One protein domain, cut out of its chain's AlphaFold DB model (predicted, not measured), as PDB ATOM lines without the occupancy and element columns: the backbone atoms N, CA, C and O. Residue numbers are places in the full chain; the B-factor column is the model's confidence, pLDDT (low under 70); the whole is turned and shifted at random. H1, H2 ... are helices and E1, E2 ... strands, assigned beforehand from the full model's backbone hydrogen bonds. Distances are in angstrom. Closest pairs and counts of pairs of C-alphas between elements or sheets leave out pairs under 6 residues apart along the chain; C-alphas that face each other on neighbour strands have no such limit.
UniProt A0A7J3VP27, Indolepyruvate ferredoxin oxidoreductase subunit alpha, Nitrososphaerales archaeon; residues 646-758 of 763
ATOM      1  N   VAL A 646     -45.737 -28.817  26.364       90.44
ATOM      2  CA  VAL A 646     -45.024 -28.338  27.558       90.44
ATOM      3  C   VAL A 646     -44.863 -29.499  28.526       90.44
ATOM      4  O   VAL A 646     -45.781 -30.293  28.701       90.44
ATOM      5  N   GLU A 647     -43.691 -29.615  29.136       89.44
ATOM      6  CA  GLU A 647     -43.390 -30.667  30.100       89.44
ATOM      7  C   GLU A 647     -43.048 -30.052  31.454       89.44
ATOM      8  O   GLU A 647     -42.115 -29.259  31.561       89.44
ATOM      9  N   GLU A 648     -43.797 -30.434  32.484       88.06
ATOM     10  CA  GLU A 648     -43.569 -30.026  33.863       88.06
ATOM     11  C   GLU A 648     -43.054 -31.218  34.680       88.06
ATOM     12  O   GLU A 648     -43.580 -32.330  34.609       88.06
ATOM     13  N   VAL A 649     -42.011 -30.989  35.479       88.94
ATOM     14  CA  VAL A 649     -41.423 -32.012  36.348       88.94
ATOM     15  C   VAL A 649     -41.856 -31.771  37.784       88.94
ATOM     16  O   VAL A 649     -41.615 -30.701  38.340       88.94
ATOM     17  N   LYS A 650     -42.415 -32.799  38.425       90.56
ATOM     18  CA  LYS A 650     -42.697 -32.792  39.866       90.56
ATOM     19  C   LYS A 650     -42.142 -34.044  40.527       90.56
ATOM     20  O   LYS A 650     -41.812 -35.028  39.871       90.56
ATOM     21  N   TYR A 651     -42.052 -34.003  41.848       89.81
ATOM     22  CA  TYR A 651     -41.711 -35.162  42.661       89.81
ATOM     23  C   TYR A 651     -42.910 -35.579  43.503       89.81
ATOM     24  O   TYR A 651     -43.726 -34.751  43.919       89.81
ATOM     25  N   ARG A 652     -43.011 -36.883  43.749       90.75
ATOM     26  CA  ARG A 652     -44.038 -37.502  44.587       90.75
ATOM     27  C   ARG A 652     -43.418 -38.538  45.504       90.75
ATOM     28  O   ARG A 652     -42.309 -39.006  45.264       90.75
ATOM     29  N   ILE A 653     -44.150 -38.871  46.560       89.25
ATOM     30  CA  ILE A 653     -43.802 -39.950  47.478       89.25
ATOM     31  C   ILE A 653     -44.843 -41.052  47.312       89.25
ATOM     32  O   ILE A 653     -46.041 -40.780  47.340       89.25
ATOM     33  N   ASP A 654     -44.376 -42.275  47.094       88.69
ATOM     34  CA  ASP A 654     -45.210 -43.463  46.995       88.69
ATOM     35  C   ASP A 654     -45.622 -43.896  48.404       88.69
ATOM     36  O   ASP A 654     -44.782 -44.213  49.252       88.69
ATOM     37  N   GLU A 655     -46.926 -43.845  48.662       85.75
ATOM     38  CA  GLU A 655     -47.517 -44.079  49.978       85.75
ATOM     39  C   GLU A 655     -47.361 -45.537  50.434       85.75
ATOM     40  O   GLU A 655     -47.276 -45.805  51.637       85.75
ATOM     41  N   GLU A 656     -47.253 -46.474  49.486       83.19
ATOM     42  CA  GLU A 656     -47.064 -47.896  49.773       83.19
ATOM     43  C   GLU A 656     -45.629 -48.180  50.234       83.19
ATOM     44  O   GLU A 656     -45.417 -48.938  51.184       83.19
ATOM     45  N   ILE A 657     -44.648 -47.515  49.613       87.44
ATOM     46  CA  ILE A 657     -43.213 -47.701  49.886       87.44
ATOM     47  C   ILE A 657     -42.754 -46.861  51.085       87.44
ATOM     48  O   ILE A 657     -41.866 -47.270  51.834       87.44
ATOM     49  N   CYS A 658     -43.346 -45.681  51.293       88.25
ATOM     50  CA  CYS A 658     -42.912 -44.752  52.331       88.25
ATOM     51  C   CYS A 658     -42.966 -45.405  53.715       88.25
ATOM     52  O   CYS A 658     -44.029 -45.806  54.191       88.25
ATOM     53  N   SER A 659     -41.819 -45.492  54.388       86.50
ATOM     54  CA  SER A 659     -41.700 -46.090  55.722       86.50
ATOM     55  C   SER A 659     -42.054 -45.126  56.858       86.50
ATOM     56  O   SER A 659     -42.279 -45.583  57.975       86.50
ATOM     57  N   GLY A 660     -42.136 -43.816  56.586       87.19
ATOM     58  CA  GLY A 660     -42.341 -42.790  57.614       87.19
ATOM     59  C   GLY A 660     -41.070 -42.446  58.407       87.19
ATOM     60  O   GLY A 660     -41.151 -42.124  59.584       87.19
ATOM     61  N   CYS A 661     -39.884 -42.538  57.795       86.00
ATOM     62  CA  CYS A 661     -38.605 -42.242  58.461       86.00
ATOM     63  C   CYS A 661     -38.294 -40.737  58.611       86.00
ATOM     64  O   CYS A 661     -37.483 -40.353  59.450       86.00
ATOM     65  N   PHE A 662     -38.889 -39.893  57.759       87.62
ATOM     66  CA  PHE A 662     -38.808 -38.421  57.773       87.62
ATOM     67  C   PHE A 662     -37.454 -37.700  57.518       87.62
ATOM     68  O   PHE A 662     -37.383 -36.505  57.827       87.62
ATOM     69  N   PRO A 663     -36.404 -38.265  56.870       85.75
ATOM     70  CA  PRO A 663     -35.243 -37.466  56.460       85.75
ATOM     71  C   PRO A 663     -35.587 -36.322  55.492       85.75
ATOM     72  O   PRO A 663     -34.981 -35.255  55.561       85.75
ATOM     73  N   CYS A 664     -36.601 -36.497  54.640       85.25
ATOM     74  CA  CYS A 664     -37.071 -35.471  53.702       85.25
ATOM     75  C   CYS A 664     -37.651 -34.227  54.376       85.25
ATOM     76  O   CYS A 664     -37.558 -33.126  53.838       85.25
ATOM     77  N   GLU A 665     -38.179 -34.362  55.586       84.62
ATOM     78  CA  GLU A 665     -38.539 -33.218  56.417       84.62
ATOM     79  C   GLU A 665     -37.332 -32.725  57.212       84.62
ATOM     80  O   GLU A 665     -37.033 -31.534  57.188       84.62
ATOM     81  N   LYS A 666     -36.600 -33.644  57.855       84.38
ATOM     82  CA  LYS A 666     -35.453 -33.326  58.713       84.38
ATOM     83  C   LYS A 666     -34.367 -32.535  57.974       84.38
ATOM     84  O   LYS A 666     -33.862 -31.561  58.512       84.38
ATOM     85  N   TYR A 667     -33.981 -32.921  56.764       85.81
ATOM     86  CA  TYR A 667     -32.876 -32.269  56.052       85.81
ATOM     87  C   TYR A 667     -33.336 -31.215  55.058       85.81
ATOM     88  O   TYR A 667     -32.665 -30.199  54.910       85.81
ATOM     89  N   SER A 668     -34.457 -31.448  54.370       84.50
ATOM     90  CA  SER A 668     -34.940 -30.515  53.353       84.50
ATOM     91  C   SER A 668     -35.907 -29.491  53.939       84.50
ATOM     92  O   SER A 668     -35.789 -28.323  53.599       84.50
ATOM     93  N   GLY A 669     -36.870 -29.868  54.787       86.50
ATOM     94  CA  GLY A 669     -37.867 -28.928  55.334       86.50
ATOM     95  C   GLY A 669     -38.726 -28.237  54.266       86.50
ATOM     96  O   GLY A 669     -39.039 -27.055  54.394       86.50
ATOM     97  N   CYS A 670     -39.008 -28.918  53.149       89.50
ATOM     98  CA  CYS A 670     -39.717 -28.328  52.011       89.50
ATOM     99  C   CYS A 670     -41.208 -28.121  52.345       89.50
ATOM    100  O   CYS A 670     -41.839 -29.095  52.750       89.50
ATOM    101  N   PRO A 671     -41.795 -26.927  52.113       89.25
ATOM    102  CA  PRO A 671     -43.214 -26.665  52.372       89.25
ATOM    103  C   PRO A 671     -44.166 -27.613  51.645       89.25
ATOM    104  O   PRO A 671     -45.212 -27.954  52.179       89.25
ATOM    105  N   SER A 672     -43.790 -28.068  50.446       90.69
ATOM    106  CA  SER A 672     -44.602 -29.012  49.674       90.69
ATOM    107  C   SER A 672     -44.548 -30.443  50.211       90.69
ATOM    108  O   SER A 672     -45.302 -31.270  49.719       90.69
ATOM    109  N   VAL A 673     -43.660 -30.769  51.160       89.44
ATOM    110  CA  VAL A 673     -43.581 -32.099  51.786       89.44
ATOM    111  C   VAL A 673     -44.442 -32.091  53.047       89.44
ATOM    112  O   VAL A 673     -44.018 -31.613  54.099       89.44
ATOM    113  N   THR A 674     -45.646 -32.644  52.955       88.31
ATOM    114  CA  THR A 674     -46.625 -32.661  54.046       88.31
ATOM    115  C   THR A 674     -46.755 -34.041  54.675       88.31
ATOM    116  O   THR A 674     -46.232 -35.037  54.174       88.31
ATOM    117  N   MET A 675     -47.389 -34.094  55.846       88.19
ATOM    118  CA  MET A 675     -47.586 -35.321  56.610       88.19
ATOM    119  C   MET A 675     -49.042 -35.769  56.519       88.19
ATOM    120  O   MET A 675     -49.943 -35.001  56.847       88.19
ATOM    121  N   VAL A 676     -49.260 -37.025  56.135       88.38
ATOM    122  CA  VAL A 676     -50.594 -37.628  56.011       88.38
ATOM    123  C   VAL A 676     -50.641 -38.977  56.723       88.38
ATOM    124  O   VAL A 676     -49.606 -39.595  56.985       88.38
ATOM    125  N   ARG A 677     -51.840 -39.432  57.099       85.88
ATOM    126  CA  ARG A 677     -52.009 -40.789  57.641       85.88
ATOM    127  C   ARG A 677     -51.789 -41.803  56.528       85.88
ATOM    128  O   ARG A 677     -52.200 -41.558  55.399       85.88
ATOM    129  N   ASN A 678     -51.161 -42.930  56.853       84.88
ATOM    130  CA  ASN A 678     -51.002 -44.000  55.879       84.88
ATOM    131  C   ASN A 678     -52.393 -44.504  55.433       84.88
ATOM    132  O   ASN A 678     -53.226 -44.786  56.301       84.88
ATOM    133  N   PRO A 679     -52.668 -44.614  54.121       82.56
ATOM    134  CA  PRO A 679     -53.948 -45.128  53.631       82.56
ATOM    135  C   PRO A 679     -54.150 -46.611  53.973       82.56
ATOM    136  O   PRO A 679     -55.282 -47.093  54.000       82.56
ATOM    137  N   ASN A 680     -53.069 -47.352  54.242       81.38
ATOM    138  CA  ASN A 680     -53.132 -48.750  54.630       81.38
ATOM    139  C   ASN A 680     -53.593 -48.877  56.097       81.38
ATOM    140  O   ASN A 680     -52.843 -48.496  56.999       81.38
ATOM    141  N   PRO A 681     -54.764 -49.486  56.371       79.12
ATOM    142  CA  PRO A 681     -55.311 -49.591  57.725       79.12
ATOM    143  C   PRO A 681     -54.448 -50.437  58.674       79.12
ATOM    144  O   PRO A 681     -54.609 -50.345  59.888       79.12
ATOM    145  N   LEU A 682     -53.522 -51.247  58.145       81.44
ATOM    146  CA  LEU A 682     -52.576 -52.043  58.933       81.44
ATOM    147  C   LEU A 682     -51.341 -51.241  59.375       81.44
ATOM    148  O   LEU A 682     -50.560 -51.722  60.194       81.44
ATOM    149  N   ARG A 683     -51.140 -50.029  58.843       81.12
ATOM    150  CA  ARG A 683     -50.007 -49.154  59.167       81.12
ATOM    151  C   ARG A 683     -50.527 -47.911  59.885       81.12
ATOM    152  O   ARG A 683     -51.094 -47.018  59.276       81.12
ATOM    153  N   THR A 684     -50.306 -47.833  61.194       75.50
ATOM    154  CA  THR A 684     -50.810 -46.730  62.035       75.50
ATOM    155  C   THR A 684     -49.925 -45.477  62.029       75.50
ATOM    156  O   THR A 684     -50.316 -44.447  62.576       75.50
ATOM    157  N   GLY A 685     -48.734 -45.550  61.426       82.69
ATOM    158  CA  GLY A 685     -47.788 -44.435  61.335       82.69
ATOM    159  C   GLY A 685     -48.172 -43.385  60.289       82.69
ATOM    160  O   GLY A 685     -48.880 -43.667  59.322       82.69
ATOM    161  N   TYR A 686     -47.666 -42.165  60.466       88.56
ATOM    162  CA  TYR A 686     -47.748 -41.127  59.441       88.56
ATOM    163  C   TYR A 686     -46.732 -41.378  58.323       88.56
ATOM    164  O   TYR A 686     -45.642 -41.904  58.553       88.56
ATOM    165  N   ILE A 687     -47.083 -40.959  57.114       90.81
ATOM    166  CA  ILE A 687     -46.202 -40.938  55.947       90.81
ATOM    167  C   ILE A 687     -46.070 -39.506  55.426       90.81
ATOM    168  O   ILE A 687     -46.718 -38.579  55.920       90.81
ATOM    169  N   LYS A 688     -45.200 -39.322  54.435       90.00
ATOM    170  CA  LYS A 688     -45.030 -38.045  53.744       90.00
ATOM    171  C   LYS A 688     -45.672 -38.084  52.368       90.00
ATOM    172  O   LYS A 688     -45.618 -39.111  51.701       90.00
ATOM    173  N   GLN A 689     -46.210 -36.947  51.953       90.31
ATOM    174  CA  GLN A 689     -46.750 -36.706  50.622       90.31
ATOM    175  C   GLN A 689     -46.138 -35.417  50.066       90.31
ATOM    176  O   GLN A 689     -45.692 -34.563  50.833       90.31
ATOM    177  N   ILE A 690     -46.074 -35.289  48.739       89.81
ATOM    178  CA  ILE A 690     -45.640 -34.052  48.084       89.81
ATOM    179  C   ILE A 690     -46.829 -33.423  47.365       89.81
ATOM    180  O   ILE A 690     -47.411 -34.054  46.484       89.81
ATOM    181  N   GLU A 691     -47.149 -32.182  47.719       89.88
ATOM    182  CA  GLU A 691     -48.241 -31.405  47.130       89.88
ATOM    183  C   GLU A 691     -47.951 -30.932  45.692       89.88
ATOM    184  O   GLU A 691     -46.821 -30.962  45.191       89.88
ATOM    185  N   ASP A 692     -48.989 -30.440  45.012       88.12
ATOM    186  CA  ASP A 692     -48.907 -29.897  43.647       88.12
ATOM    187  C   ASP A 692     -48.084 -28.615  43.529       88.12
ATOM    188  O   ASP A 692     -47.637 -28.284  42.431       88.12
ATOM    189  N   THR A 693     -47.819 -27.955  44.659       88.88
ATOM    190  CA  THR A 693     -46.930 -26.790  44.778       88.88
ATOM    191  C   THR A 693     -45.453 -27.128  44.529       88.88
ATOM    192  O   THR A 693     -44.614 -26.229  44.516       88.88
ATOM    193  N   CYS A 694     -45.115 -28.410  44.343       90.88
ATOM    194  CA  CYS A 694     -43.775 -28.879  43.996       90.88
ATOM    195  C   CYS A 694     -43.250 -28.236  42.707       90.88
ATOM    196  O   CYS A 694     -43.908 -28.275  41.673       90.88
ATOM    197  N   THR A 695     -42.013 -27.741  42.760       90.25
ATOM    198  CA  THR A 695     -41.337 -27.062  41.643       90.25
ATOM    199  C   THR A 695     -40.271 -27.918  40.951       90.25
ATOM    200  O   THR A 695     -39.474 -27.403  40.168       90.25
ATOM    201  N   GLY A 696     -40.205 -29.215  41.274       88.75
ATOM    202  CA  GLY A 696     -39.330 -30.159  40.574       88.75
ATOM    203  C   GLY A 696     -37.843 -30.125  40.957       88.75
ATOM    204  O   GLY A 696     -37.029 -30.616  40.188       88.75
ATOM    205  N   CYS A 697     -37.449 -29.579  42.116       87.44
ATOM    206  CA  CYS A 697     -36.020 -29.427  42.461       87.44
ATOM    207  C   CYS A 697     -35.278 -30.717  42.873       87.44
ATOM    208  O   CYS A 697     -34.062 -30.686  43.018       87.44
ATOM    209  N   GLY A 698     -35.978 -31.823  43.148       85.81
ATOM    210  CA  GLY A 698     -35.373 -33.132  43.461       85.81
ATOM    211  C   GLY A 698     -34.720 -33.296  44.840       85.81
ATOM    212  O   GLY A 698     -34.518 -34.424  45.284       85.81
ATOM    213  N   ILE A 699     -34.479 -32.211  45.582       85.31
ATOM    214  CA  ILE A 699     -33.772 -32.238  46.879       85.31
ATOM    215  C   ILE A 699     -34.440 -33.153  47.908       85.31
ATOM    216  O   ILE A 699     -33.758 -33.866  48.638       85.31
ATOM    217  N   CYS A 700     -35.775 -33.204  47.940       83.88
ATOM    218  CA  CYS A 700     -36.503 -34.105  48.835       83.88
ATOM    219  C   CYS A 700     -36.171 -35.588  48.590       83.88
ATOM    220  O   CYS A 700     -36.198 -36.366  49.541       83.88
ATOM    221  N   GLY A 701     -35.810 -35.974  47.362       79.88
ATOM    222  CA  GLY A 701     -35.439 -37.345  47.008       79.88
ATOM    223  C   GLY A 701     -34.028 -37.744  47.440       79.88
ATOM    224  O   GLY A 701     -33.802 -38.914  47.721       79.88
ATOM    225  N   ILE A 702     -33.105 -36.788  47.573       73.19
ATOM    226  CA  ILE A 702     -31.686 -37.026  47.920       73.19
ATOM    227  C   ILE A 702     -31.486 -37.142  49.453       73.19
ATOM    228  O   ILE A 702     -30.426 -37.496  49.970       73.19
ATOM    229  N   THR A 703     -32.537 -36.870  50.230       63.75
ATOM    230  CA  THR A 703     -32.454 -36.670  51.684       63.75
ATOM    231  C   THR A 703     -32.425 -37.923  52.554       63.75
ATOM    232  O   THR A 703     -32.260 -37.756  53.759       63.75
ATOM    233  N   SER A 704     -32.489 -39.163  52.048       54.41
ATOM    234  CA  SER A 704     -32.319 -40.371  52.900       54.41
ATOM    235  C   SER A 704     -30.890 -40.564  53.450       54.41
ATOM    236  O   SER A 704     -30.531 -41.646  53.898       54.41
ATOM    237  N   ILE A 705     -30.135 -39.461  53.519       59.38
ATOM    238  CA  ILE A 705     -28.745 -39.273  53.936       59.38
ATOM    239  C   ILE A 705     -27.775 -39.627  52.795       59.38
ATOM    240  O   ILE A 705     -26.753 -40.277  52.980       59.38
ATOM    241  N   PHE A 706     -28.148 -39.111  51.612       61.09
ATOM    242  CA  PHE A 706     -27.394 -38.942  50.360       61.09
ATOM    243  C   PHE A 706     -27.377 -40.099  49.356       61.09
ATOM    244  O   PHE A 706     -26.683 -40.019  48.351       61.09
ATOM    245  N   GLY A 707     -28.234 -41.103  49.562       62.59
ATOM    246  CA  GLY A 707     -28.782 -41.943  48.486       62.59
ATOM    247  C   GLY A 707     -30.232 -41.560  48.147       62.59
ATOM    248  O   GLY A 707     -30.880 -40.840  48.916       62.59
ATOM    249  N   LEU A 708     -30.753 -42.065  47.023       70.12
ATOM    250  CA  LEU A 708     -32.131 -41.823  46.575       70.12
ATOM    251  C   LEU A 708     -33.153 -42.486  47.511       70.12
ATOM    252  O   LEU A 708     -33.079 -43.679  47.806       70.12
ATOM    253  N   CYS A 709     -34.140 -41.711  47.959       84.56
ATOM    254  CA  CYS A 709     -35.256 -42.221  48.741       84.56
ATOM    255  C   CYS A 709     -36.085 -43.183  47.874       84.56
ATOM    256  O   CYS A 709     -36.648 -42.735  46.873       84.56
ATOM    257  N   PRO A 710     -36.250 -44.463  48.262       85.12
ATOM    258  CA  PRO A 710     -36.909 -45.457  47.413       85.12
ATOM    259  C   PRO A 710     -38.402 -45.176  47.217       85.12
ATOM    260  O   PRO A 710     -39.004 -45.670  46.270       85.12
ATOM    261  N   SER A 711     -39.014 -44.384  48.103       88.50
ATOM    262  CA  SER A 711     -40.399 -43.948  47.944       88.50
ATOM    263  C   SER A 711     -40.533 -42.670  47.124       88.50
ATOM    264  O   SER A 711     -41.646 -42.343  46.735       88.50
ATOM    265  N   THR A 712     -39.460 -41.920  46.867       88.81
ATOM    266  CA  THR A 712     -39.553 -40.689  46.076       88.81
ATOM    267  C   THR A 712     -39.393 -41.010  44.597       88.81
ATOM    268  O   THR A 712     -38.411 -41.623  44.197       88.81
ATOM    269  N   TYR A 713     -40.334 -40.562  43.773       86.94
ATOM    270  CA  TYR A 713     -40.282 -40.743  42.324       86.94
ATOM    271  C   TYR A 713     -40.544 -39.429  41.595       86.94
ATOM    272  O   TYR A 713     -41.216 -38.525  42.110       86.94
ATOM    273  N   ARG A 714     -39.981 -39.321  40.391       88.00
ATOM    274  CA  ARG A 714     -40.185 -38.190  39.491       88.00
ATOM    275  C   ARG A 714     -41.426 -38.461  38.646       88.00
ATOM    276  O   ARG A 714     -41.617 -39.567  38.145       88.00
ATOM    277  N   ILE A 715     -42.261 -37.443  38.489       89.38
ATOM    278  CA  ILE A 715     -43.362 -37.447  37.531       89.38
ATOM    279  C   ILE A 715     -43.099 -36.392  36.466       89.38
ATOM    280  O   ILE A 715     -42.664 -35.276  36.768       89.38
ATOM    281  N   ARG A 716     -43.365 -36.770  35.219       89.25
ATOM    282  CA  ARG A 716     -43.380 -35.875  34.066       89.25
ATOM    283  C   ARG A 716     -44.836 -35.655  33.685       89.25
ATOM    284  O   ARG A 716     -45.537 -36.612  33.367       89.25
ATOM    285  N   ILE A 717     -45.290 -34.413  33.780       88.50
ATOM    286  CA  ILE A 717     -46.627 -33.994  33.368       88.50
ATOM    287  C   ILE A 717     -46.472 -33.360  31.992       88.50
ATOM    288  O   ILE A 717     -45.816 -32.327  31.850       88.50
ATOM    289  N   VAL A 718     -47.034 -33.996  30.968       90.00
ATOM    290  CA  VAL A 718     -46.968 -33.501  29.589       90.00
ATOM    291  C   VAL A 718     -48.296 -32.842  29.230       90.00
ATOM    292  O   VAL A 718     -49.336 -33.492  29.157       90.00
ATOM    293  N   HIS A 719     -48.257 -31.539  28.974       89.88
ATOM    294  CA  HIS A 719     -49.360 -30.778  28.402       89.88
ATOM    295  C   HIS A 719     -49.263 -30.801  26.876       89.88
ATOM    296  O   HIS A 719     -48.169 -30.718  26.314       89.88
ATOM    297  N   ASN A 720     -50.411 -30.895  26.200       90.25
ATOM    298  CA  ASN A 720     -50.505 -31.039  24.741       90.25
ATOM    299  C   ASN A 720     -49.598 -32.158  24.181       90.25
ATOM    300  O   ASN A 720     -48.770 -31.915  23.298       90.25
ATOM    301  N   PRO A 721     -49.752 -33.402  24.673       90.50
ATOM    302  CA  PRO A 721     -48.920 -34.532  24.274       90.50
ATOM    303  C   PRO A 721     -49.085 -34.834  22.786       90.50
ATOM    304  O   PRO A 721     -50.196 -34.764  22.228       90.50
ATOM    305  N   THR A 722     -47.980 -35.219  22.150       91.00
ATOM    306  CA  THR A 722     -47.960 -35.622  20.743       91.00
ATOM    307  C   THR A 722     -48.774 -36.898  20.522       91.00
ATOM    308  O   THR A 722     -49.042 -37.679  21.438       91.00
ATOM    309  N   ARG A 723     -49.170 -37.160  19.269       90.31
ATOM    310  CA  ARG A 723     -49.891 -38.400  18.920       90.31
ATOM    311  C   ARG A 723     -49.092 -39.658  19.276       90.31
ATOM    312  O   ARG A 723     -49.695 -40.653  19.665       90.31
ATOM    313  N   TRP A 724     -47.766 -39.594  19.147       90.12
ATOM    314  CA  TRP A 724     -46.868 -40.689  19.502       90.12
ATOM    315  C   TRP A 724     -46.843 -40.935  21.011       90.12
ATOM    316  O   TRP A 724     -47.019 -42.070  21.437       90.12
ATOM    317  N   GLU A 725     -46.728 -39.882  21.820       88.44
ATOM    318  CA  GLU A 725     -46.747 -39.999  23.285       88.44
ATOM    319  C   GLU A 725     -48.072 -40.566  23.791       88.44
ATOM    320  O   GLU A 725     -48.072 -41.504  24.581       88.44
ATOM    321  N   ARG A 726     -49.213 -40.111  23.250       89.19
ATOM    322  CA  ARG A 726     -50.523 -40.697  23.591       89.19
ATOM    323  C   ARG A 726     -50.619 -42.173  23.210       89.19
ATOM    324  O   ARG A 726     -51.272 -42.950  23.904       89.19
ATOM    325  N   PHE A 727     -50.024 -42.561  22.081       91.19
ATOM    326  CA  PHE A 727     -49.997 -43.954  21.636       91.19
ATOM    327  C   PHE A 727     -49.130 -44.816  22.563       91.19
ATOM    328  O   PHE A 727     -49.616 -45.829  23.069       91.19
ATOM    329  N   MET A 728     -47.900 -44.379  22.845       90.56
ATOM    330  CA  MET A 728     -46.991 -45.054  23.772       90.56
ATOM    331  C   MET A 728     -47.592 -45.155  25.171       90.56
ATOM    332  O   MET A 728     -47.569 -46.227  25.762       90.56
ATOM    333  N   HIS A 729     -48.232 -44.094  25.662       83.88
ATOM    334  CA  HIS A 729     -48.911 -44.103  26.952       83.88
ATOM    335  C   HIS A 729     -50.025 -45.157  27.008       83.88
ATOM    336  O   HIS A 729     -50.095 -45.931  27.959       83.88
ATOM    337  N   LYS A 730     -50.871 -45.261  25.972       88.56
ATOM    338  CA  LYS A 730     -51.908 -46.308  25.907       88.56
ATOM    339  C   LYS A 730     -51.310 -47.713  25.931       88.56
ATOM    340  O   LYS A 730     -51.855 -48.585  26.606       88.56
ATOM    341  N   LEU A 731     -50.212 -47.924  25.211       90.31
ATOM    342  CA  LEU A 731     -49.513 -49.205  25.174       90.31
ATOM    343  C   LEU A 731     -48.883 -49.536  26.535       90.31
ATOM    344  O   LEU A 731     -49.077 -50.641  27.040       90.31
ATOM    345  N   ASN A 732     -48.233 -48.561  27.174       85.81
ATOM    346  CA  ASN A 732     -47.663 -48.681  28.515       85.81
ATOM    347  C   ASN A 732     -48.749 -48.990  29.553       85.81
ATOM    348  O   ASN A 732     -48.618 -49.939  30.320       85.81
ATOM    349  N   MET A 733     -49.869 -48.263  29.542       83.00
ATOM    350  CA  MET A 733     -50.989 -48.504  30.457       83.00
ATOM    351  C   MET A 733     -51.655 -49.861  30.221       83.00
ATOM    352  O   MET A 733     -52.064 -50.515  31.180       83.00
ATOM    353  N   TYR A 734     -51.741 -50.318  28.969       85.62
ATOM    354  CA  TYR A 734     -52.210 -51.665  28.648       85.62
ATOM    355  C   TYR A 734     -51.267 -52.740  29.206       85.62
ATOM    356  O   TYR A 734     -51.728 -53.666  29.871       85.62
ATOM    357  N   ALA A 735     -49.955 -52.587  29.006       85.62
ATOM    358  CA  ALA A 735     -48.946 -53.495  29.548       85.62
ATOM    359  C   ALA A 735     -48.965 -53.518  31.087       85.62
ATOM    360  O   ALA A 735     -48.984 -54.590  31.685       85.62
ATOM    361  N   ILE A 736     -49.056 -52.353  31.738       80.62
ATOM    362  CA  ILE A 736     -49.173 -52.243  33.199       80.62
ATOM    363  C   ILE A 736     -50.441 -52.945  33.696       80.62
ATOM    364  O   ILE A 736     -50.375 -53.676  34.682       80.62
ATOM    365  N   ARG A 737     -51.587 -52.774  33.021       80.94
ATOM    366  CA  ARG A 737     -52.845 -53.465  33.370       80.94
ATOM    367  C   ARG A 737     -52.739 -54.983  33.216       80.94
ATOM    368  O   ARG A 737     -53.225 -55.704  34.080       80.94
ATOM    369  N   MET A 738     -52.087 -55.457  32.154       82.50
ATOM    370  CA  MET A 738     -51.792 -56.880  31.940       82.50
ATOM    371  C   MET A 738     -50.904 -57.453  33.056       82.50
ATOM    372  O   MET A 738     -51.179 -58.535  33.564       82.50
ATOM    373  N   LEU A 739     -49.863 -56.718  33.462       81.12
ATOM    374  CA  LEU A 739     -48.873 -57.174  34.443       81.12
ATOM    375  C   LEU A 739     -49.336 -57.048  35.903       81.12
ATOM    376  O   LEU A 739     -48.914 -57.845  36.737       81.12
ATOM    377  N   ARG A 740     -50.191 -56.071  36.243       64.31
ATOM    378  CA  ARG A 740     -50.631 -55.830  37.633       64.31
ATOM    379  C   ARG A 740     -51.647 -56.845  38.164       64.31
ATOM    380  O   ARG A 740     -51.854 -56.889  39.376       64.31
ATOM    381  N   GLY A 741     -52.271 -57.649  37.299       51.25
ATOM    382  CA  GLY A 741     -53.392 -58.507  37.693       51.25
ATOM    383  C   GLY A 741     -54.574 -57.693  38.246       51.25
ATOM    384  O   GLY A 741     -54.477 -56.495  38.500       51.25
ATOM    385  N   SER A 742     -55.734 -58.322  38.419       47.12
ATOM    386  CA  SER A 742     -56.983 -57.676  38.849       47.12
ATOM    387  C   SER A 742     -56.967 -57.213  40.320       47.12
ATOM    388  O   SER A 742     -57.673 -57.764  41.163       47.12
ATOM    389  N   SER A 743     -56.170 -56.190  40.634       40.56
ATOM    390  CA  SER A 743     -56.219 -55.422  41.884       40.56
ATOM    391  C   SER A 743     -56.786 -54.017  41.620       40.56
ATOM    392  O   SER A 743     -56.550 -53.423  40.570       40.56
ATOM    393  N   LYS A 744     -57.639 -53.550  42.542       42.22
ATOM    394  CA  LYS A 744     -58.583 -52.424  42.398       42.22
ATOM    395  C   LYS A 744     -57.966 -51.136  41.834       42.22
ATOM    396  O   LYS A 744     -56.905 -50.705  42.281       42.22
ATOM    397  N   GLU A 745     -58.721 -50.479  40.950       40.25
ATOM    398  CA  GLU A 745     -58.503 -49.091  40.529       40.25
ATOM    399  C   GLU A 745     -58.345 -48.181  41.755       40.25
ATOM    400  O   GLU A 745     -59.269 -48.022  42.549       40.25
ATOM    401  N   HIS A 746     -57.162 -47.583  41.910       39.84
ATOM    402  CA  HIS A 746     -57.062 -46.281  42.558       39.84
ATOM    403  C   HIS A 746     -57.281 -45.251  41.459       39.84
ATOM    404  O   HIS A 746     -56.402 -45.010  40.630       39.84
ATOM    405  N   ASP A 747     -58.495 -44.715  41.422       34.94
ATOM    406  CA  ASP A 747     -58.848 -43.563  40.610       34.94
ATOM    407  C   ASP A 747     -58.110 -42.350  41.196       34.94
ATOM    408  O   ASP A 747     -58.541 -41.740  42.178       34.94
ATOM    409  N   TYR A 748     -56.922 -42.046  40.666       37.62
ATOM    410  CA  TYR A 748     -56.282 -40.756  40.901       37.62
ATOM    411  C   TYR A 748     -57.124 -39.728  40.140       37.62
ATOM    412  O   TYR A 748     -56.863 -39.472  38.971       37.62
ATOM    413  N   GLY A 749     -58.182 -39.221  40.784       28.59
ATOM    414  CA  GLY A 749     -59.270 -38.421  40.204       28.59
ATOM    415  C   GLY A 749     -58.898 -37.042  39.641       28.59
ATOM    416  O   GLY A 749     -59.616 -36.072  39.864       28.59
ATOM    417  N   TYR A 750     -57.805 -36.935  38.892       33.03
ATOM    418  CA  TYR A 750     -57.403 -35.747  38.159       33.03
ATOM    419  C   TYR A 750     -57.023 -36.166  36.737       33.03
ATOM    420  O   TYR A 750     -56.162 -37.018  36.548       33.03
ATOM    421  N   GLY A 751     -57.695 -35.594  35.735       28.78
ATOM    422  CA  GLY A 751     -57.563 -35.939  34.314       28.78
ATOM    423  C   GLY A 751     -56.228 -35.543  33.671       28.78
ATOM    424  O   GLY A 751     -56.233 -34.818  32.680       28.78
ATOM    425  N   TYR A 752     -55.106 -36.017  34.214       33.97
ATOM    426  CA  TYR A 752     -53.753 -35.747  33.730       33.97
ATOM    427  C   TYR A 752     -52.966 -37.041  33.481       33.97
ATOM    428  O   TYR A 752     -53.147 -38.053  34.157       33.97
ATOM    429  N   GLU A 753     -52.098 -36.999  32.470       40.94
ATOM    430  CA  GLU A 753     -51.244 -38.110  32.046       40.94
ATOM    431  C   GLU A 753     -50.038 -38.242  32.997       40.94
ATOM    432  O   GLU A 753     -49.296 -37.280  33.195       40.94
ATOM    433  N   TYR A 754     -49.836 -39.422  33.595       38.38
ATOM    434  CA  TYR A 754     -48.695 -39.709  34.477       38.38
ATOM    435  C   TYR A 754     -47.761 -40.737  33.831       38.38
ATOM    436  O   TYR A 754     -48.177 -41.862  33.548       38.38
ATOM    437  N   GLU A 755     -46.483 -40.394  33.669       35.31
ATOM    438  CA  GLU A 755     -45.408 -41.358  33.410       35.31
ATOM    439  C   GLU A 755     -44.524 -41.448  34.668       35.31
ATOM    440  O   GLU A 755     -43.969 -40.444  35.125       35.31
ATOM    441  N   LYS A 756     -44.459 -42.636  35.295       34.41
ATOM    442  CA  LYS A 756     -43.560 -42.907  36.431       34.41
ATOM    443  C   LYS A 756     -42.167 -43.211  35.872       34.41
ATOM    444  O   LYS A 756     -41.912 -44.337  35.458       34.41
ATOM    445  N   GLU A 757     -41.269 -42.234  35.902       33.22
ATOM    446  CA  GLU A 757     -39.836 -42.480  35.725       33.22
ATOM    447  C   GLU A 757     -39.201 -42.693  37.102       33.22
ATOM    448  O   GLU A 757     -39.095 -41.776  37.924       33.22
ATOM    449  N   VAL A 758     -38.769 -43.927  37.370       30.23
ATOM    450  CA  VAL A 758     -37.806 -44.188  38.442       30.23
ATOM    451  C   VAL A 758     -36.475 -43.640  37.935       30.23
ATOM    452  O   VAL A 758     -35.917 -44.177  36.982       30.23
TER     453      VAL A 758
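This is residues 646 to 758 of the 763 residues of the protein "Indolepyruvate ferredoxin oxidoreductase subunit alpha" of Nitrososphaerales archaeon (UniProt A0A7J3VP27). A long two-stranded ribbon, E1 beside E4, joins a small head to a helical arm. The head, with the hairpin E2 and E3 and the short helices H1 and H2, gathers where E1 ends and E4 begins; from the other end of the ribbon H3 folds back, and residues 734 to 751 stand free. The low-confidence tail returns to place short E5 beside E4. The printed part has 113 residues with three named helices and five named strands, in the order E1 H1 E2 E3 H2 E4 H3 E5; the class is mixed, and the sheets E1 - E4 - E5 and E2 - E3 are antiparallel. It is compact, with a radius of gyration of the C-alphas of 15.4 A, and spans 42 by 34 by 25 A.

Find C-alpha 646 at (-45.024, -28.338, 27.558); from there E1 runs through residues 646 to 653, 23.1 A. Beside it look for E4, residues 712 to 719, 22.5 A, and then for E5, residues 755 to 757, the neighbour of E4. In the head you meet H1, residues 663 to 668, E2, residues 673 to 677, E3, residues 686 to 690, and H2, residues 699 to 702. H3, residues 723 to 740, runs 25.6 A and ends at C-alpha 740, (-50.631, -55.830, 37.633).

Start with E1 and E4, antiparallel at 155 degrees, where N 648 and O 717 are 2.8 A apart, within hydrogen-bond range. E5 is antiparallel to E4 at 142 degrees; the C-alphas of 715 and 756 face each other at 5.6 A, but no backbone N and O across this pair are within hydrogen-bond range. At the head, the closest C-alphas of E1 and E3, those of Arg 652 and Ile 690, are 5.2 A apart. E2 and E3 form a hairpin, with N 674 and O 689 at 2.9 A. H2 is on the sheet of E1, E4 and E5, with 12 pairs of C-alphas within 10 A. H1 touches H2, closest at the C-alphas of Cys 664 and Cys 700, 5.1 A. H3 is not on that sheet, but only just, with 4 pairs of C-alphas within 10 A; its closest C-alphas to E5, those of His 729 and Glu 755, are 7.8 A apart. Every O i to N i+4 pair of H3 is within hydrogen-bond range, against 1 of 2 in H1; H2 is too short for such a pair.

The C-alphas of Thr 684 and Arg 723 are the two farthest apart, at 43.9 A. The printed part has no cut. The link from H3 to E5, residues 741 to 754, is long. Look in the B-factor column for values under 70 at residues 703 to 707 and 740 to 758; the mean pLDDT of the printed part is 77.4, and that of E5 is 34.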